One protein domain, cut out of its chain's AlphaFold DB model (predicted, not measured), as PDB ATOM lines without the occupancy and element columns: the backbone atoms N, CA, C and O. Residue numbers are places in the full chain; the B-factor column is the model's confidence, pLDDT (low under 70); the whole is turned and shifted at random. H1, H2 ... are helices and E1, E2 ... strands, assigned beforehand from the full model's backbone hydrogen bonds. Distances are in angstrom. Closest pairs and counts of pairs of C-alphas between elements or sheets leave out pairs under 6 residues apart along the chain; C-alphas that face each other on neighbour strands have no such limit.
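Overview. This is residues 127 to 270 of the 423 residues of an uncharacterized protein of Pontiella desulfatans (UniProt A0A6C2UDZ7). A strongly twisted ribbon of three strands has one long helix, H1, slanting over one face; past the last residue of H1 the chain turns through the short helix H2 into H3, which folds back beside residues 145 to 149 of H1. The two hairpin turns of the sheet lie at opposite ends of the longest axis, and the short helix H4 lies near the beginning of H1 after a long loop. The printed part has 144 residues, with elements in the order H1 H2 H3 E1 E2 E3 H4; the sheet order is E1 E2 E3, antiparallel. The class is mixed, helices and strands, with under half of the residues in named elements. The whole is only just compact, close to loose, with a radius of gyration of the C-alphas of 17.0 A and spans of 56 by 38 by 26 A.

Arrangement. E1, residues 192 to 201, E2, residues 210 to 223, and E3, residues 231 to 237, form a meander, each strand the antiparallel neighbour of the one before. E1 and E2 are a hairpin at 157 degrees, with N 194 and O 218 2.8 A apart, within hydrogen-bond range. E2 and E3 are a hairpin at 143 degrees, with N 219 and O 235 2.8 A apart, within hydrogen-bond range. E2 bends by 58 degrees at residue 213. H1, residues 135 to 150, is on one face of the sheet, making two layers, a helix layer and a strand layer, at a height over the sheet of 10.2 A. It lies over E1 and E2, slantwise to the strands, at 50 degrees to E1 on the local plane. Residues 175 to 176 pair antiparallel with residues 193 to 194 of E1. H3, residues 163 to 171, only just touches H1, with 3 pairs of C-alphas within 8 A, through residues 145 to 149 of H1 alone; the closest C-alphas, of Leu 149 and Trp 167, are 6.7 A apart, at a shallow tilt of 18 degrees, opposite ways. H2, residues 152 to 157, touches H3 at a steep tilt of 54 degrees, with the closest C-alphas, of Asp 153 and Thr 163, 5.1 A apart. H4, residues 256 to 263, is close to H1 but not clearly touching, with the closest C-alphas, of Pro 136 and Phe 257, 6.7 A apart. In H1, H2, H3 and H4 every O i to N i+4 pair is within hydrogen-bond range.

Along the chain. E2 is 36.5 A long from first to last C-alpha, E1 28.7 A and E3 19.4 A. H1 is 23.2 A long, from C-alpha 135 at (218.735, 244.289, 203.229); H3 is 12.4 A, H4 10.9 A and H2 8.5 A. C-alpha 263, where H4 ends, is at (206.863, 250.567, 199.617).

Size, cuts and confidence. The two C-alphas farthest apart, of Arg 204 and Asp 227, are 56.8 A apart. The printed part has no cut. The links H3 to E1 and E3 to H4 are long, with 20 and 18 residues. The model's mean pLDDT over the printed part is 79.8; residues 127 to 131, 184 to 188, 226 and 238 to 269 are under 70.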
ATOM      1  N   MET A 127     213.710 263.756 190.591       58.25
ATOM      2  CA  MET A 127     213.714 262.361 191.025       58.25
ATOM      3  C   MET A 127     213.958 262.257 192.529       58.25
ATOM      4  O   MET A 127     214.769 262.991 193.087       58.25
ATOM      5  N   THR A 128     213.253 261.327 193.176       58.53
ATOM      6  CA  THR A 128     213.446 260.994 194.591       58.53
ATOM      7  C   THR A 128     214.889 260.546 194.811       58.53
ATOM      8  O   THR A 128     215.383 259.694 194.067       58.53
ATOM      9  N   GLU A 129     215.569 261.092 195.822       62.41
ATOM     10  CA  GLU A 129     216.910 260.625 196.168       62.41
ATOM     11  C   GLU A 129     216.857 259.146 196.585       62.41
ATOM     12  O   GLU A 129     216.117 258.805 197.514       62.41
ATOM     13  N   PRO A 130     217.613 258.245 195.927       64.69
ATOM     14  CA  PRO A 130     217.697 256.871 196.388       64.69
ATOM     15  C   PRO A 130     218.352 256.811 197.765       64.69
ATOM     16  O   PRO A 130     219.459 257.320 197.952       64.69
ATOM     17  N   GLY A 131     217.690 256.128 198.697       66.25
ATOM     18  CA  GLY A 131     218.329 255.646 199.915       66.25
ATOM     19  C   GLY A 131     219.335 254.519 199.628       66.25
ATOM     20  O   GLY A 131     219.399 254.005 198.505       66.25
ATOM     21  N   PRO A 132     220.122 254.109 200.637       72.88
ATOM     22  CA  PRO A 132     221.021 252.967 200.521       72.88
ATOM     23  C   PRO A 132     220.250 251.674 200.222       72.88
ATOM     24  O   PRO A 132     219.040 251.580 200.438       72.88
ATOM     25  N   TRP A 133     220.971 250.647 199.768       79.56
ATOM     26  CA  TRP A 133     220.402 249.312 199.590       79.56
ATOM     27  C   TRP A 133     219.708 248.816 200.849       79.56
ATOM     28  O   TRP A 133     220.340 248.671 201.900       79.56
ATOM     29  N   SER A 134     218.437 248.457 200.698       78.12
ATOM     30  CA  SER A 134     217.755 247.663 201.703       78.12
ATOM     31  C   SER A 134     218.374 246.268 201.799       78.12
ATOM     32  O   SER A 134     218.983 245.763 200.849       78.12
ATOM     33  N   VAL A 135     218.214 245.637 202.964       83.31
ATOM     34  CA  VAL A 135     218.735 244.289 203.229       83.31
ATOM     35  C   VAL A 135     218.268 243.276 202.167       83.31
ATOM     36  O   VAL A 135     219.139 242.641 201.573       83.31
ATOM     37  N   PRO A 136     216.974 243.208 201.780       82.62
ATOM     38  CA  PRO A 136     216.526 242.234 200.780       82.62
ATOM     39  C   PRO A 136     217.139 242.433 199.384       82.62
ATOM     40  O   PRO A 136     217.381 241.469 198.659       82.62
ATOM     41  N   VAL A 137     217.393 243.684 198.974       84.19
ATOM     42  CA  VAL A 137     218.048 243.984 197.684       84.19
ATOM     43  C   VAL A 137     219.497 243.508 197.706       84.19
ATOM     44  O   VAL A 137     219.963 242.919 196.731       84.19
ATOM     45  N   ARG A 138     220.190 243.727 198.828       88.38
ATOM     46  CA  ARG A 138     221.573 243.288 199.028       88.38
ATOM     47  C   ARG A 138     221.691 241.770 199.011       88.38
ATOM     48  O   ARG A 138     222.511 241.251 198.267       88.38
ATOM     49  N   GLU A 139     220.849 241.068 199.763       89.38
ATOM     50  CA  GLU A 139     220.843 239.599 199.813       89.38
ATOM     51  C   GLU A 139     220.611 238.991 198.428       89.38
ATOM     52  O   GLU A 139     221.343 238.099 198.005       89.38
ATOM     53  N   ARG A 140     219.649 239.529 197.668       89.38
ATOM     54  CA  ARG A 140     219.362 239.054 196.308       89.38
ATOM     55  C   ARG A 140     220.500 239.345 195.323       89.38
ATOM     56  O   ARG A 140     220.714 238.563 194.396       89.38
ATOM     57  N   TRP A 141     221.226 240.449 195.500       93.06
ATOM     58  CA  TRP A 141     222.431 240.731 194.720       93.06
ATOM     59  C   TRP A 141     223.569 239.758 195.048       93.06
ATOM     60  O   TRP A 141     224.213 239.264 194.120       93.06
ATOM     61  N   THR A 142     223.782 239.459 196.333       93.50
ATOM     62  CA  THR A 142     224.803 238.514 196.812       93.50
ATOM     63  C   THR A 142     224.533 237.089 196.324       93.50
ATOM     64  O   THR A 142     225.415 236.492 195.717       93.50
ATOM     65  N   ASP A 143     223.303 236.582 196.457       92.75
ATOM     66  CA  ASP A 143     222.907 235.280 195.883       92.75
ATOM     67  C   ASP A 143     223.154 235.237 194.364       92.75
ATOM     68  O   ASP A 143     223.672 234.266 193.807       92.75
ATOM     69  N   GLY A 144     222.827 236.329 193.668       94.00
ATOM     70  CA  GLY A 144     223.108 236.446 192.244       94.00
ATOM     71  C   GLY A 144     224.599 236.412 191.909       94.00
ATOM     72  O   GLY A 144     224.957 235.946 190.827       94.00
ATOM     73  N   HIS A 145     225.463 236.904 192.797       94.94
ATOM     74  CA  HIS A 145     226.906 236.926 192.595       94.94
ATOM     75  C   HIS A 145     227.473 235.505 192.680       94.94
ATOM     76  O   HIS A 145     228.166 235.077 191.761       94.94
ATOM     77  N   GLU A 146     227.099 234.743 193.707       93.31
ATOM     78  CA  GLU A 146     227.489 233.333 193.853       93.31
ATOM     79  C   GLU A 146     227.046 232.502 192.645       93.31
ATOM     80  O   GLU A 146     227.834 231.762 192.050       93.31
ATOM     81  N   HIS A 147     225.797 232.689 192.209       94.00
ATOM     82  CA  HIS A 147     225.285 231.990 191.038       94.00
ATOM     83  C   HIS A 147     226.005 232.402 189.746       94.00
ATOM     84  O   HIS A 147     226.273 231.550 188.901       94.00
ATOM     85  N   LEU A 148     226.330 233.689 189.579       94.69
ATOM     86  CA  LEU A 148     227.093 234.176 188.429       94.69
ATOM     87  C   LEU A 148     228.448 233.477 188.326       94.69
ATOM     88  O   LEU A 148     228.813 233.063 187.229       94.69
ATOM     89  N   LEU A 149     229.165 233.316 189.443       92.94
ATOM     90  CA  LEU A 149     230.460 232.634 189.459       92.94
ATOM     91  C   LEU A 149     230.341 231.174 189.000       92.94
ATOM     92  O   LEU A 149     231.183 230.715 188.231       92.94
ATOM     93  N   ALA A 150     229.263 230.482 189.381       92.31
ATOM     94  CA  ALA A 150     229.009 229.094 188.987       92.31
ATOM     95  C   ALA A 150     228.692 228.908 187.489       92.31
ATOM     96  O   ALA A 150     228.847 227.809 186.958       92.31
ATOM     97  N   VAL A 151     228.232 229.956 186.792       93.62
ATOM     98  CA  VAL A 151     227.860 229.897 185.362       93.62
ATOM     99  C   VAL A 151     228.672 230.856 184.488       93.62
ATOM    100  O   VAL A 151     228.277 231.156 183.354       93.62
ATOM    101  N   ALA A 152     229.797 231.349 185.009       93.19
ATOM    102  CA  ALA A 152     230.543 232.454 184.424       93.19
ATOM    103  C   ALA A 152     231.028 232.164 182.996       93.19
ATOM    104  O   ALA A 152     230.934 233.047 182.142       93.19
ATOM    105  N   ASP A 153     231.454 230.928 182.716       93.44
ATOM    106  CA  ASP A 153     231.969 230.516 181.402       93.44
ATOM    107  C   ASP A 153     230.954 230.784 180.285       93.44
ATOM    108  O   ASP A 153     231.251 231.478 179.314       93.44
ATOM    109  N   LYS A 154     229.706 230.332 180.467       91.06
ATOM    110  CA  LYS A 154     228.631 230.481 179.469       91.06
ATOM    111  C   LYS A 154     228.271 231.947 179.222       91.06
ATOM    112  O   LYS A 154     227.934 232.346 178.106       91.06
ATOM    113  N   LEU A 155     228.291 232.763 180.276       90.88
ATOM    114  CA  LEU A 155     227.982 234.189 180.173       90.88
ATOM    115  C   LEU A 155     229.111 234.952 179.476       90.88
ATOM    116  O   LEU A 155     228.824 235.782 178.609       90.88
ATOM    117  N   ALA A 156     230.363 234.653 179.821       92.94
ATOM    118  CA  ALA A 156     231.542 235.247 179.207       92.94
ATOM    119  C   ALA A 156     231.638 234.884 177.715       92.94
ATOM    120  O   ALA A 156     231.767 235.782 176.881       92.94
ATOM    121  N   GLU A 157     231.432 233.611 177.366       92.88
ATOM    122  CA  GLU A 157     231.407 233.124 175.981       92.88
ATOM    123  C   GLU A 157     230.386 233.889 175.129       92.88
ATOM    124  O   GLU A 157     230.704 234.363 174.038       92.88
ATOM    125  N   SER A 158     229.181 234.139 175.662       89.06
ATOM    126  CA  SER A 158     228.142 234.902 174.951       89.06
ATOM    127  C   SER A 158     228.562 236.332 174.572       89.06
ATOM    128  O   SER A 158     227.918 236.975 173.735       89.06
ATOM    129  N   ARG A 159     229.625 236.846 175.204       90.62
ATOM    130  CA  ARG A 159     230.214 238.167 174.972       90.62
ATOM    131  C   ARG A 159     231.581 238.126 174.298       90.62
ATOM    132  O   ARG A 159     232.139 239.189 174.062       90.62
ATOM    133  N   GLY A 160     232.102 236.948 173.958       92.88
ATOM    134  CA  GLY A 160     233.480 236.810 173.480       92.88
ATOM    135  C   GLY A 160     234.512 237.210 174.542       92.88
ATOM    136  O   GLY A 160     235.623 237.612 174.208       92.88
ATOM    137  N   TRP A 161     234.138 237.166 175.822       95.00
ATOM    138  CA  TRP A 161     235.034 237.440 176.942       95.00
ATOM    139  C   TRP A 161     235.645 236.139 177.455       95.00
ATOM    140  O   TRP A 161     235.025 235.078 177.396       95.00
ATOM    141  N   LYS A 162     236.842 236.237 178.034       94.12
ATOM    142  CA  LYS A 162     237.380 235.175 178.889       94.12
ATOM    143  C   LYS A 162     236.645 235.189 180.234       94.12
ATOM    144  O   LYS A 162     236.288 236.257 180.732       94.12
ATOM    145  N   THR A 163     236.458 234.028 180.858       94.94
ATOM    146  CA  THR A 163     235.729 233.890 182.135       94.94
ATOM    147  C   THR A 163     236.291 234.778 183.244       94.94
ATOM    148  O   THR A 163     235.536 235.390 184.001       94.94
ATOM    149  N   ASN A 164     237.617 234.936 183.297       93.88
ATOM    150  CA  ASN A 164     238.283 235.779 184.288       93.88
ATOM    151  C   ASN A 164     237.836 237.254 184.238       93.88
ATOM    152  O   ASN A 164     237.848 237.920 185.270       93.88
ATOM    153  N   VAL A 165     237.403 237.766 183.082       93.44
ATOM    154  CA  VAL A 165     236.844 239.122 182.948       93.44
ATOM    155  C   VAL A 165     235.568 239.242 183.770       93.44
ATOM    156  O   VAL A 165     235.386 240.202 184.518       93.44
ATOM    157  N   LEU A 166     234.692 238.242 183.670       94.25
ATOM    158  CA  LEU A 166     233.437 238.234 184.401       94.25
ATOM    159  C   LEU A 166     233.676 238.092 185.908       94.25
ATOM    160  O   LEU A 166     233.036 238.799 186.683       94.25
ATOM    161  N   TRP A 167     234.642 237.264 186.320       94.75
ATOM    162  CA  TRP A 167     235.066 237.172 187.722       94.75
ATOM    163  C   TRP A 167     235.601 238.496 188.261       94.75
ATOM    164  O   TRP A 167     235.260 238.874 189.375       94.75
ATOM    165  N   LYS A 168     236.381 239.243 187.475       95.00
ATOM    166  CA  LYS A 168     236.876 240.566 187.876       95.00
ATOM    167  C   LYS A 168     235.753 241.575 188.032       95.00
ATOM    168  O   LYS A 168     235.671 242.241 189.056       95.00
ATOM    169  N   LEU A 169     234.859 241.671 187.049       96.62
ATOM    170  CA  LEU A 169     233.694 242.553 187.144       96.62
ATOM    171  C   LEU A 169     232.817 242.184 188.349       96.62
ATOM    172  O   LEU A 169     232.317 243.068 189.042       96.62
ATOM    173  N   ALA A 170     232.651 240.890 188.624       95.56
ATOM    174  CA  ALA A 170     231.934 240.412 189.795       95.56
ATOM    175  C   ALA A 170     232.671 240.780 191.094       95.56
ATOM    176  O   ALA A 170     232.039 241.290 192.013       95.56
ATOM    177  N   GLY A 171     233.992 240.586 191.160       95.38
ATOM    178  CA  GLY A 171     234.838 240.929 192.310       95.38
ATOM    179  C   GLY A 171     234.895 242.433 192.600       95.38
ATOM    180  O   GLY A 171     234.958 242.833 193.756       95.38
ATOM    181  N   LEU A 172     234.757 243.275 191.572       95.31
ATOM    182  CA  LEU A 172     234.541 244.721 191.708       95.31
ATOM    183  C   LEU A 172     233.108 245.080 192.154       95.31
ATOM    184  O   LEU A 172     232.762 246.257 192.237       95.31
ATOM    185  N   GLY A 173     232.235 244.090 192.363       95.62
ATOM    186  CA  GLY A 173     230.827 244.281 192.705       95.62
ATOM    187  C   GLY A 173     229.974 244.842 191.565       95.62
ATOM    188  O   GLY A 173     228.828 245.217 191.784       95.62
ATOM    189  N   LYS A 174     230.501 244.910 190.339       96.25
ATOM    190  CA  LYS A 174     229.875 245.609 189.207       96.25
ATOM    191  C   LYS A 174     228.797 244.794 188.500       96.25
ATOM    192  O   LYS A 174     227.920 245.365 187.844       96.25
ATOM    193  N   THR A 175     228.834 243.472 188.638       96.38
ATOM    194  CA  THR A 175     227.877 242.571 187.995       96.38
ATOM    195  C   THR A 175     227.502 241.373 188.868       96.38
ATOM    196  O   THR A 175     228.249 240.978 189.759       96.38
ATOM    197  N   SER A 176     226.308 240.831 188.621       96.44
ATOM    198  CA  SER A 176     225.689 239.713 189.343       96.44
ATOM    199  C   SER A 176     224.643 239.035 188.437       96.44
ATOM    200  O   SER A 176     224.288 239.575 187.382       96.44
ATOM    201  N   LEU A 177     224.123 237.865 188.821       94.69
ATOM    202  CA  LEU A 177     223.002 237.184 188.159       94.69
ATOM    203  C   LEU A 177     221.788 237.026 189.103       94.69
ATOM    204  O   LEU A 177     221.382 235.899 189.416       94.69
ATOM    205  N   PRO A 178     221.197 238.134 189.598       92.38
ATOM    206  CA  PRO A 178     220.120 238.076 190.580       92.38
ATOM    207  C   PRO A 178     218.841 237.474 189.990       92.38
ATOM    208  O   PRO A 178     218.567 237.572 188.785       92.38
ATOM    209  N   LEU A 179     218.012 236.901 190.865       88.62
ATOM    210  CA  LEU A 179     216.631 236.553 190.532       88.62
ATOM    211  C   LEU A 179     215.865 237.795 190.065       88.62
ATOM    212  O   LEU A 179     216.017 238.893 190.611       88.62
ATOM    213  N   LEU A 180     215.010 237.615 189.058       84.38
ATOM    214  CA  LEU A 180     214.151 238.693 188.581       84.38
ATOM    215  C   LEU A 180     213.181 239.136 189.691       84.38
ATOM    216  O   LEU A 180     212.766 238.309 190.505       84.38
ATOM    217  N   PRO A 181     212.764 240.417 189.740       75.88
ATOM    218  CA  PRO A 181     211.924 240.928 190.831       75.88
ATOM    219  C   PRO A 181     210.603 240.179 191.027       75.88
ATOM    220  O   PRO A 181     210.095 240.120 192.140       75.88
ATOM    221  N   TRP A 182     210.063 239.586 189.960       73.31
ATOM    222  CA  TRP A 182     208.838 238.779 189.971       73.31
ATOM    223  C   TRP A 182     209.072 237.268 190.080       73.31
ATOM    224  O   TRP A 182     208.108 236.510 190.012       73.31
ATOM    225  N   SER A 183     210.322 236.821 190.194       75.19
ATOM    226  CA  SER A 183     210.635 235.419 190.459       75.19
ATOM    227  C   SER A 183     210.488 235.128 191.946       75.19
ATOM    228  O   SER A 183     211.109 235.793 192.784       75.19
ATOM    229  N   ASP A 184     209.684 234.115 192.260       64.06
ATOM    230  CA  ASP A 184     209.785 233.408 193.529       64.06
ATOM    231  C   ASP A 184     211.025 232.496 193.511       64.06
ATOM    232  O   ASP A 184     211.612 232.232 192.460       64.06
ATOM    233  N   ALA A 185     211.450 232.009 194.677       53.06
ATOM    234  CA  ALA A 185     212.591 231.093 194.787       53.06
ATOM    235  C   ALA A 185     212.372 229.743 194.064       53.06
ATOM    236  O   ALA A 185     213.296 228.945 193.961       53.06
ATOM    237  N   LYS A 186     211.152 229.468 193.576       53.31
ATOM    238  CA  LYS A 186     210.780 228.222 192.886       53.31
ATOM    239  C   LYS A 186     210.864 228.355 191.362       53.31
ATOM    240  O   LYS A 186     211.189 227.388 190.678       53.31
ATOM    241  N   GLY A 187     210.637 229.548 190.813       56.66
ATOM    242  CA  GLY A 187     210.921 229.896 189.427       56.66
ATOM    243  C   GLY A 187     212.301 230.533 189.317       56.66
ATOM    244  O   GLY A 187     212.436 231.736 189.491       56.66
ATOM    245  N   ASN A 188     213.334 229.766 188.973       67.69
ATOM    246  CA  ASN A 188     214.735 230.218 188.892       67.69
ATOM    247  C   ASN A 188     215.048 231.158 187.703       67.69
ATOM    248  O   ASN A 188     216.067 231.006 187.028       67.69
ATOM    249  N   LYS A 189     214.183 232.129 187.384       82.81
ATOM    250  CA  LYS A 189     214.468 233.101 186.322       82.81
ATOM    251  C   LYS A 189     215.396 234.182 186.862       82.81
ATOM    252  O   LYS A 189     214.989 235.065 187.617       82.81
ATOM    253  N   ARG A 190     216.651 234.110 186.435       88.88
ATOM    254  CA  ARG A 190     217.691 235.104 186.703       88.88
ATOM    255  C   ARG A 190     217.943 235.958 185.464       88.88
ATOM    256  O   ARG A 190     217.583 235.580 184.348       88.88
ATOM    257  N   GLY A 191     218.560 237.115 185.653       89.44
ATOM    258  CA  GLY A 191     219.018 237.942 184.540       89.44
ATOM    259  C   GLY A 191     220.359 238.591 184.837       89.44
ATOM    260  O   GLY A 191     220.793 238.633 185.983       89.44
ATOM    261  N   TRP A 192     221.007 239.111 183.795       91.94
ATOM    262  CA  TRP A 192     222.314 239.759 183.926       91.94
ATOM    263  C   TRP A 192     222.156 241.121 184.596       91.94
ATOM    264  O   TRP A 192     221.637 242.057 183.982       91.94
ATOM    265  N   GLY A 193     222.587 241.196 185.855       93.25
ATOM    266  CA  GLY A 193     222.559 242.369 186.714       93.25
ATOM    267  C   GLY A 193     223.788 243.265 186.548       93.25
ATOM    268  O   GLY A 193     224.920 242.783 186.502       93.25
ATOM    269  N   TRP A 194     223.559 244.574 186.510       94.38
ATOM    270  CA  TRP A 194     224.577 245.621 186.518       94.38
ATOM    271  C   TRP A 194     224.312 246.586 187.654       94.38
ATOM    272  O   TRP A 194     223.233 247.188 187.710       94.38
ATOM    273  N   LEU A 195     225.309 246.757 188.516       93.88
ATOM    274  CA  LEU A 195     225.223 247.626 189.679       93.88
ATOM    275  C   LEU A 195     224.891 249.060 189.252       93.88
ATOM    276  O   LEU A 195     225.384 249.527 188.226       93.88
ATOM    277  N   VAL A 196     224.024 249.741 189.996       90.81
ATOM    278  CA  VAL A 196     223.730 251.165 189.810       90.81
ATOM    279  C   VAL A 196     224.261 251.909 191.015       90.81
ATOM    280  O   VAL A 196     223.867 251.624 192.150       90.81
ATOM    281  N   GLU A 197     225.125 252.879 190.750       92.12
ATOM    282  CA  GLU A 197     225.796 253.666 191.773       92.12
ATOM    283  C   GLU A 197     225.496 255.149 191.585       92.12
ATOM    284  O   GLU A 197     225.609 255.689 190.483       92.12
ATOM    285  N   LYS A 198     225.115 255.812 192.676       90.06
ATOM    286  CA  LYS A 198     224.988 257.266 192.727       90.06
ATOM    287  C   LYS A 198     226.384 257.856 192.937       90.06
ATOM    288  O   LYS A 198     227.034 257.475 193.912       90.06
ATOM    289  N   PRO A 199     226.837 258.795 192.092       92.62
ATOM    290  CA  PRO A 199     228.026 259.572 192.400       92.62
ATOM    291  C   PRO A 199     227.719 260.541 193.545       92.62
ATOM    292  O   PRO A 199     226.745 261.297 193.503       92.62
ATOM    293  N   VAL A 200     228.560 260.528 194.570       91.81
ATOM    294  CA  VAL A 200     228.500 261.437 195.712       91.81
ATOM    295  C   VAL A 200     229.816 262.190 195.780       91.81
ATOM    296  O   VAL A 200     230.892 261.605 195.741       91.81
ATOM    297  N   MET A 201     229.733 263.514 195.860       92.44
ATOM    298  CA  MET A 201     230.912 264.362 195.989       92.44
ATOM    299  C   MET A 201     231.626 264.058 197.306       92.44
ATOM    300  O   MET A 201     231.022 264.213 198.367       92.44
ATOM    301  N   ASN A 202     232.906 263.685 197.261       90.75
ATOM    302  CA  ASN A 202     233.665 263.486 198.490       90.75
ATOM    303  C   ASN A 202     233.944 264.865 199.132       90.75
ATOM    304  O   ASN A 202     234.657 265.682 198.530       90.75
ATOM    305  N   PRO A 203     233.431 265.148 200.347       87.00
ATOM    306  CA  PRO A 203     233.558 266.464 200.974       87.00
ATOM    307  C   PRO A 203     235.008 266.821 201.328       87.00
ATOM    308  O   PRO A 203     235.360 267.998 201.349       87.00
ATOM    309  N   ARG A 204     235.875 265.824 201.543       90.38
ATOM    310  CA  ARG A 204     237.300 266.013 201.863       90.38
ATOM    311  C   ARG A 204     238.142 266.375 200.640       90.38
ATOM    312  O   ARG A 204     239.240 266.891 200.786       90.38
ATOM    313  N   SER A 205     237.624 266.148 199.434       87.75
ATOM    314  CA  SER A 205     238.349 266.375 198.175       87.75
ATOM    315  C   SER A 205     238.187 267.787 197.593       87.75
ATOM    316  O   SER A 205     238.499 268.010 196.423       87.75
ATOM    317  N   ALA A 206     237.587 268.726 198.340       87.25
ATOM    318  CA  ALA A 206     237.098 270.008 197.808       87.25
ATOM    319  C   ALA A 206     236.167 269.846 196.576       87.25
ATOM    320  O   ALA A 206     235.977 270.760 195.764       87.25
ATOM    321  N   GLY A 207     235.546 268.671 196.441       84.56
ATOM    322  CA  GLY A 207     234.727 268.257 195.307       84.56
ATOM    323  C   GLY A 207     235.492 267.948 194.022       84.56
ATOM    324  O   GLY A 207     234.952 268.159 192.938       84.56
ATOM    325  N   ARG A 208     236.739 267.486 194.131       90.94
ATOM    326  CA  ARG A 208     237.513 266.954 192.999       90.94
ATOM    327  C   ARG A 208     237.416 265.436 192.848       90.94
ATOM    328  O   ARG A 208     237.761 264.925 191.788       90.94
ATOM    329  N   ALA A 209     236.898 264.746 193.859       95.06
ATOM    330  CA  ALA A 209     236.653 263.311 193.851       95.06
ATOM    331  C   ALA A 209     235.161 262.986 193.982       95.06
ATOM    332  O   ALA A 209     234.397 263.719 194.626       95.06
ATOM    333  N   LEU A 210     234.774 261.857 193.392       95.31
ATOM    334  CA  LEU A 210     233.462 261.242 193.562       95.31
ATOM    335  C   LEU A 210     233.616 259.862 194.192       95.31
ATOM    336  O   LEU A 210     234.462 259.076 193.785       95.31
ATOM    337  N   GLU A 211     232.719 259.551 195.114       93.88
ATOM    338  CA  GLU A 211     232.492 258.201 195.608       93.88
ATOM    339  C   GLU A 211     231.242 257.626 194.947       93.88
ATOM    340  O   GLU A 211     230.248 258.324 194.740       93.88
ATOM    341  N   LEU A 212     231.288 256.343 194.602       93.69
ATOM    342  CA  LEU A 212     230.158 255.628 194.020       93.69
ATOM    343  C   LEU A 212     229.427 254.868 195.124       93.69
ATOM    344  O   LEU A 212     229.974 253.945 195.722       93.69
ATOM    345  N   VAL A 213     228.180 255.257 195.392       90.75
ATOM    346  CA  VAL A 213     227.347 254.627 196.421       90.75
ATOM    347  C   VAL A 213     226.322 253.708 195.756       90.75
ATOM    348  O   VAL A 213     225.508 254.196 194.967       90.75
ATOM    349  N   PRO A 214     226.302 252.397 196.060       90.12
ATOM    350  CA  PRO A 214     225.299 251.472 195.540       90.12
ATOM    351  C   PRO A 214     223.868 251.889 195.901       90.12
ATOM    352  O   PRO A 214     223.530 252.050 197.075       90.12
ATOM    353  N   VAL A 215     223.009 252.021 194.889       85.25
ATOM    354  CA  VAL A 215     221.597 252.432 195.048       85.25
ATOM    355  C   VAL A 215     220.599 251.481 194.392       85.25
ATOM    356  O   VAL A 215     219.408 251.514 194.690       85.25
ATOM    357  N   GLY A 216     221.065 250.592 193.517       87.69
ATOM    358  CA  GLY A 216     220.256 249.495 192.994       87.69
ATOM    359  C   GLY A 216     221.020 248.673 191.972       87.69
ATOM    360  O   GLY A 216     222.251 248.690 191.941       87.69
ATOM    361  N   TYR A 217     220.289 247.979 191.108       89.38
ATOM    362  CA  TYR A 217     220.865 247.312 189.945       89.38
ATOM    363  C   TYR A 217     219.874 247.224 188.779       89.38
ATOM    364  O   TYR A 217     218.659 247.200 188.969       89.38
ATOM    365  N   HIS A 218     220.391 247.158 187.550       87.31
ATOM    366  CA  HIS A 218     219.603 246.867 186.349       87.31
ATOM    367  C   HIS A 218     219.792 245.420 185.951       87.31
ATOM    368  O   HIS A 218     220.921 244.992 185.738       87.31
ATOM    369  N   THR A 219     218.699 244.709 185.726       87.38
ATOM    370  CA  THR A 219     218.738 243.335 185.250       87.38
ATOM    371  C   THR A 219     218.213 243.253 183.827       87.38
ATOM    372  O   THR A 219     217.080 243.649 183.546       87.38
ATOM    373  N   ARG A 220     219.024 242.706 182.918       83.19
ATOM    374  CA  ARG A 220     218.589 242.361 181.562       83.19
ATOM    375  C   ARG A 220     217.988 240.963 181.535       83.19
ATOM    376  O   ARG A 220     218.616 240.013 182.002       83.19
ATOM    377  N   TYR A 221     216.824 240.823 180.912       80.50
ATOM    378  CA  TYR A 221     216.129 239.549 180.739       80.50
ATOM    379  C   TYR A 221     215.526 239.428 179.336       80.50
ATOM    380  O   TYR A 221     215.371 240.421 178.624       80.50
ATOM    381  N   LYS A 222     215.225 238.199 178.913       79.06
ATOM    382  CA  LYS A 222     214.560 237.924 177.632       79.06
ATOM    383  C   LYS A 222     213.079 237.644 177.866       79.06
ATOM    384  O   LYS A 222     212.729 236.896 178.780       79.06
ATOM    385  N   VAL A 223     212.231 238.229 177.032       75.38
ATOM    386  CA  VAL A 223     210.809 237.901 176.912       75.38
ATOM    387  C   VAL A 223     210.619 237.125 175.616       75.38
ATOM    388  O   VAL A 223     211.272 237.418 174.619       75.38
ATOM    389  N   PHE A 224     209.738 236.129 175.640       79.88
ATOM    390  CA  PHE A 224     209.398 235.297 174.488       79.88
ATOM    391  C   PHE A 224     207.908 235.490 174.199       79.88
ATOM    392  O   PHE A 224     207.087 234.775 174.781       79.88
ATOM    393  N   PRO A 225     207.528 236.514 173.415       78.88
ATOM    394  CA  PRO A 225     206.141 236.697 173.022       78.88
ATOM    395  C   PRO A 225     205.685 235.504 172.178       78.88
ATOM    396  O   PRO A 225     206.451 234.974 171.373       78.88
ATOM    397  N   LYS A 226     204.430 235.089 172.357       69.06
ATOM    398  CA  LYS A 226     203.766 234.195 171.408       69.06
ATOM    399  C   LYS A 226     203.668 234.990 170.099       69.06
ATOM    400  O   LYS A 226     203.183 236.114 170.132       69.06
ATOM    401  N   ASP A 227     204.216 234.471 169.007       86.69
ATOM    402  CA  ASP A 227     204.156 235.081 167.666       86.69
ATOM    403  C   ASP A 227     205.100 236.276 167.392       86.69
ATOM    404  O   ASP A 227     204.920 236.989 166.407       86.69
ATOM    405  N   ALA A 228     206.152 236.481 168.195       80.81
ATOM    406  CA  ALA A 228     207.217 237.433 167.851       80.81
ATOM    407  C   ALA A 228     208.616 236.932 168.259       80.81
ATOM    408  O   ALA A 228     208.738 236.093 169.157       80.81
ATOM    409  N   PRO A 229     209.695 237.448 167.633       82.19
ATOM    410  CA  PRO A 229     211.058 237.137 168.047       82.19
ATOM    411  C   PRO A 229     211.310 237.474 169.528       82.19
ATOM    412  O   PRO A 229     210.698 238.403 170.064       82.19
ATOM    413  N   PRO A 230     212.240 236.767 170.201       77.75
ATOM    414  CA  PRO A 230     212.599 237.075 171.578       77.75
ATOM    415  C   PRO A 230     213.044 238.532 171.742       77.75
ATOM    416  O   PRO A 230     213.963 238.999 171.067       77.75
ATOM    417  N   GLU A 231     212.444 239.233 172.698       79.50
ATOM    418  CA  GLU A 231     212.737 240.633 172.993       79.50
ATOM    419  C   GLU A 231     213.638 240.729 174.232       79.50
ATOM    420  O   GLU A 231     213.425 240.042 175.236       79.50
ATOM    421  N   LYS A 232     214.656 241.594 174.197       78.06
ATOM    422  CA  LYS A 232     215.477 241.902 175.378       78.06
ATOM    423  C   LYS A 232     214.834 243.059 176.136       78.06
ATOM    424  O   LYS A 232     214.661 244.134 175.575       78.06
ATOM    425  N   ARG A 233     214.560 242.864 177.424       75.88
ATOM    426  CA  ARG A 233     214.028 243.897 178.316       75.88
ATOM    427  C   ARG A 233     214.942 244.131 179.508       75.88
ATOM    428  O   ARG A 233     215.788 243.302 179.849       75.88
ATOM    429  N   TRP A 234     214.752 245.282 180.132       75.31
ATOM    430  CA  TRP A 234     215.480 245.707 181.317       75.31
ATOM    431  C   TRP A 234     214.501 245.947 182.455       75.31
ATOM    432  O   TRP A 234     213.418 246.487 182.246       75.31
ATOM    433  N   VAL A 235     214.892 245.551 183.660       75.44
ATOM    434  CA  VAL A 235     214.192 245.913 184.888       75.44
ATOM    435  C   VAL A 235     215.175 246.556 185.854       75.44
ATOM    436  O   VAL A 235     216.262 246.032 186.085       75.44
ATOM    437  N   TYR A 236     214.791 247.697 186.413       72.88
ATOM    438  CA  TYR A 236     215.501 248.319 187.524       72.88
ATOM    439  C   TYR A 236     215.042 247.678 188.832       72.88
ATOM    440  O   TYR A 236     213.848 247.569 189.065       72.88
ATOM    441  N   THR A 237     215.951 247.286 189.716       71.62
ATOM    442  CA  THR A 237     215.628 246.923 191.105       71.62
ATOM    443  C   THR A 237     216.159 248.039 191.993       71.62
ATOM    444  O   THR A 237     217.343 248.370 191.866       71.62
ATOM    445  N   PRO A 238     215.298 248.696 192.793       58.97
ATOM    446  CA  PRO A 238     214.129 248.198 193.522       58.97
ATOM    447  C   PRO A 238     212.733 248.420 192.886       58.97
ATOM    448  O   PRO A 238     211.751 248.490 193.611       58.97
ATOM    449  N   TYR A 239     212.568 248.524 191.563       59.47
ATOM    450  CA  TYR A 239     211.229 248.681 190.963       59.47
ATOM    451  C   TYR A 239     210.500 247.333 190.756       59.47
ATOM    452  O   TYR A 239     211.097 246.347 190.318       59.47
ATOM    453  N   VAL A 240     209.184 247.303 191.018       58.19
ATOM    454  CA  VAL A 240     208.297 246.163 190.704       58.19
ATOM    455  C   VAL A 240     207.371 246.526 189.545       58.19
ATOM    456  O   VAL A 240     206.692 247.551 189.624       58.19
ATOM    457  N   PRO A 241     207.274 245.702 188.487       55.06
ATOM    458  CA  PRO A 241     206.226 245.866 187.483       55.06
ATOM    459  C   PRO A 241     204.825 245.609 188.072       55.06
ATOM    460  O   PRO A 241     204.692 245.003 189.130       55.06
ATOM    461  N   ALA A 242     203.788 246.081 187.368       54.03
ATOM    462  CA  ALA A 242     202.391 246.165 187.818       54.03
ATOM    463  C   ALA A 242     201.900 245.018 188.732       54.03
ATOM    464  O   ALA A 242     202.071 243.831 188.442       54.03
ATOM    465  N   THR A 243     201.232 245.407 189.822       56.56
ATOM    466  CA  THR A 243     200.709 244.537 190.892       56.56
ATOM    467  C   THR A 243     199.405 243.833 190.542       56.56
ATOM    468  O   THR A 243     198.902 243.043 191.337       56.56
ATOM    469  N   THR A 244     198.855 244.090 189.359       52.94
ATOM    470  CA  THR A 244     197.596 243.521 188.883       52.94
ATOM    471  C   THR A 244     197.835 242.555 187.730       52.94
ATOM    472  O   THR A 244     198.777 242.680 186.942       52.94
ATOM    473  N   ASN A 245     196.992 241.533 187.636       56.84
ATOM    474  CA  ASN A 245     196.941 240.684 186.460       56.84
ATOM    475  C   ASN A 245     196.295 241.480 185.308       56.84
ATOM    476  O   ASN A 245     195.135 241.860 185.434       56.84
ATOM    477  N   PRO A 246     196.993 241.720 184.184       50.69
ATOM    478  CA  PRO A 246     196.448 242.512 183.079       50.69
ATOM    479  C   PRO A 246     195.226 241.872 182.402       50.69
ATOM    480  O   PRO A 246     194.482 242.571 181.729       50.69
ATOM    481  N   GLN A 247     195.004 240.564 182.580       50.00
ATOM    482  CA  GLN A 247     193.863 239.842 182.005       50.00
ATOM    483  C   GLN A 247     192.640 239.837 182.926       50.00
ATOM    484  O   GLN A 247     191.517 239.805 182.442       50.00
ATOM    485  N   THR A 248     192.846 239.848 184.247       62.47
ATOM    486  CA  THR A 248     191.750 239.706 185.225       62.47
ATOM    487  C   THR A 248     191.529 240.948 186.084       62.47
ATOM    488  O   THR A 248     190.595 240.979 186.876       62.47
ATOM    489  N   GLY A 249     192.409 241.947 186.000       59.03
ATOM    490  CA  GLY A 249     192.393 243.149 186.838       59.03
ATOM    491  C   GLY A 249     192.701 242.905 188.321       59.03
ATOM    492  O   GLY A 249     192.889 243.865 189.064       59.03
ATOM    493  N   GLN A 250     192.793 241.649 188.770       55.34
ATOM    494  CA  GLN A 250     192.952 241.326 190.186       55.34
ATOM    495  C   GLN A 250     194.390 241.526 190.688       55.34
ATOM    496  O   GLN A 250     195.340 241.293 189.927       55.34
ATOM    497  N   PRO A 251     194.580 241.904 191.969       58.56
ATOM    498  CA  PRO A 251     195.895 241.961 192.593       58.56
ATOM    499  C   PRO A 251     196.575 240.589 192.548       58.56
ATOM    500  O   PRO A 251     196.012 239.584 192.980       58.56
ATOM    501  N   LYS A 252     197.807 240.529 192.044       65.44
ATOM    502  CA  LYS A 252     198.646 239.340 192.205       65.44
ATOM    503  C   LYS A 252     199.071 239.241 193.667       65.44
ATOM    504  O   LYS A 252     199.442 240.250 194.262       65.44
ATOM    505  N   ARG A 253     199.090 238.030 194.233       68.00
ATOM    506  CA  ARG A 253     199.765 237.788 195.515       68.00
ATOM    507  C   ARG A 253     201.250 238.106 195.332       68.00
ATOM    508  O   ARG A 253     201.932 237.446 194.552       68.00
ATOM    509  N   LEU A 254     201.716 239.149 196.005       64.44
ATOM    510  CA  LEU A 254     203.087 239.640 195.905       64.44
ATOM    511  C   LEU A 254     203.981 238.903 196.904       64.44
ATOM    512  O   LEU A 254     203.584 238.719 198.054       64.44
ATOM    513  N   SER A 255     205.186 238.522 196.477       65.94
ATOM    514  CA  SER A 255     206.240 238.061 197.393       65.94
ATOM    515  C   SER A 255     206.667 239.175 198.352       65.94
ATOM    516  O   SER A 255     206.542 240.355 198.020       65.94
ATOM    517  N   ASP A 256     207.234 238.814 199.504       63.50
ATOM    518  CA  ASP A 256     207.718 239.775 200.510       63.50
ATOM    519  C   ASP A 256     208.713 240.781 199.910       63.50
ATOM    520  O   ASP A 256     208.650 241.980 200.183       63.50
ATOM    521  N   PHE A 257     209.560 240.321 198.982       60.69
ATOM    522  CA  PHE A 257     210.460 241.187 198.222       60.69
ATOM    523  C   PHE A 257     209.693 242.216 197.377       60.69
ATOM    524  O   PHE A 257     209.993 243.403 197.428       60.69
ATOM    525  N   GLN A 258     208.664 241.802 196.633       66.88
ATOM    526  CA  GLN A 258     207.853 242.720 195.824       66.88
ATOM    527  C   GLN A 258     207.066 243.719 196.680       66.88
ATOM    528  O   GLN A 258     206.940 244.881 196.301       66.88
ATOM    529  N   GLN A 259     206.553 243.291 197.835       64.94
ATOM    530  CA  GLN A 259     205.875 244.194 198.767       64.94
ATOM    531  C   GLN A 259     206.843 245.259 199.301       64.94
ATOM    532  O   GLN A 259     206.514 246.445 199.304       64.94
ATOM    533  N   HIS A 260     208.068 244.854 199.650       58.53
ATOM    534  CA  HIS A 260     209.130 245.763 200.074       58.53
ATOM    535  C   HIS A 260     209.499 246.780 198.982       58.53
ATOM    536  O   HIS A 260     209.547 247.983 199.229       58.53
ATOM    537  N   LEU A 261     209.695 246.310 197.749       63.09
ATOM    538  CA  LEU A 261     210.040 247.150 196.606       63.09
ATOM    539  C   LEU A 261     208.955 248.204 196.273       63.09
ATOM    540  O   LEU A 261     209.275 249.336 195.916       63.09
ATOM    541  N   LEU A 262     207.664 247.878 196.424       65.25
ATOM    542  CA  LEU A 262     206.561 248.832 196.206       65.25
ATOM    543  C   LEU A 262     206.483 249.925 197.276       65.25
ATOM    544  O   LEU A 262     206.108 251.059 196.968       65.25
ATOM    545  N   ALA A 263     206.843 249.603 198.520       59.22
ATOM    546  CA  ALA A 263     206.863 250.567 199.617       59.22
ATOM    547  C   ALA A 263     207.910 251.677 199.400       59.22
ATOM    548  O   ALA A 263     207.733 252.792 199.887       59.22
ATOM    549  N   MET A 264     208.956 251.409 198.610       56.50
ATOM    550  CA  MET A 264     210.066 252.331 198.355       56.50
ATOM    551  C   MET A 264     209.755 253.500 197.397       56.50
ATOM    552  O   MET A 264     210.670 254.264 197.112       56.50
ATOM    553  N   LYS A 265     208.511 253.643 196.893       53.16
ATOM    554  CA  LYS A 265     207.990 254.748 196.043       53.16
ATOM    555  C   LYS A 265     209.065 255.615 195.349       53.16
ATOM    556  O   LYS A 265     209.544 256.595 195.910       53.16
ATOM    557  N   GLY A 266     209.354 255.361 194.074       51.03
ATOM    558  CA  GLY A 266     210.179 256.280 193.285       51.03
ATOM    559  C   GLY A 266     210.582 255.723 191.927       51.03
ATOM    560  O   GLY A 266     210.855 254.533 191.784       51.03
ATOM    561  N   LYS A 267     210.636 256.592 190.913       54.94
ATOM    562  CA  LYS A 267     211.452 256.332 189.722       54.94
ATOM    563  C   LYS A 267     212.884 256.660 190.135       54.94
ATOM    564  O   LYS A 267     213.116 257.773 190.595       54.94
ATOM    565  N   LEU A 268     213.807 255.713 190.012       60.56
ATOM    566  CA  LEU A 268     215.224 255.940 190.295       60.56
ATOM    567  C   LEU A 268     215.992 256.188 188.996       60.56
ATOM    568  O   LEU A 268     215.650 255.591 187.970       60.56
ATOM    569  N   PRO A 269     216.973 257.107 189.002       67.38
ATOM    570  CA  PRO A 269     217.700 257.458 187.796       67.38
ATOM    571  C   PRO A 269     218.548 256.271 187.344       67.38
ATOM    572  O   PRO A 269     219.197 255.601 188.146       67.38
ATOM    573  N   ALA A 270     218.567 256.035 186.035       77.19
ATOM    574  CA  ALA A 270     219.466 255.087 185.397       77.19
ATOM    575  C   ALA A 270     220.895 255.658 185.395       77.19
ATOM    576  O   ALA A 270     221.394 256.065 184.344       77.19
TER     577      ALA A 270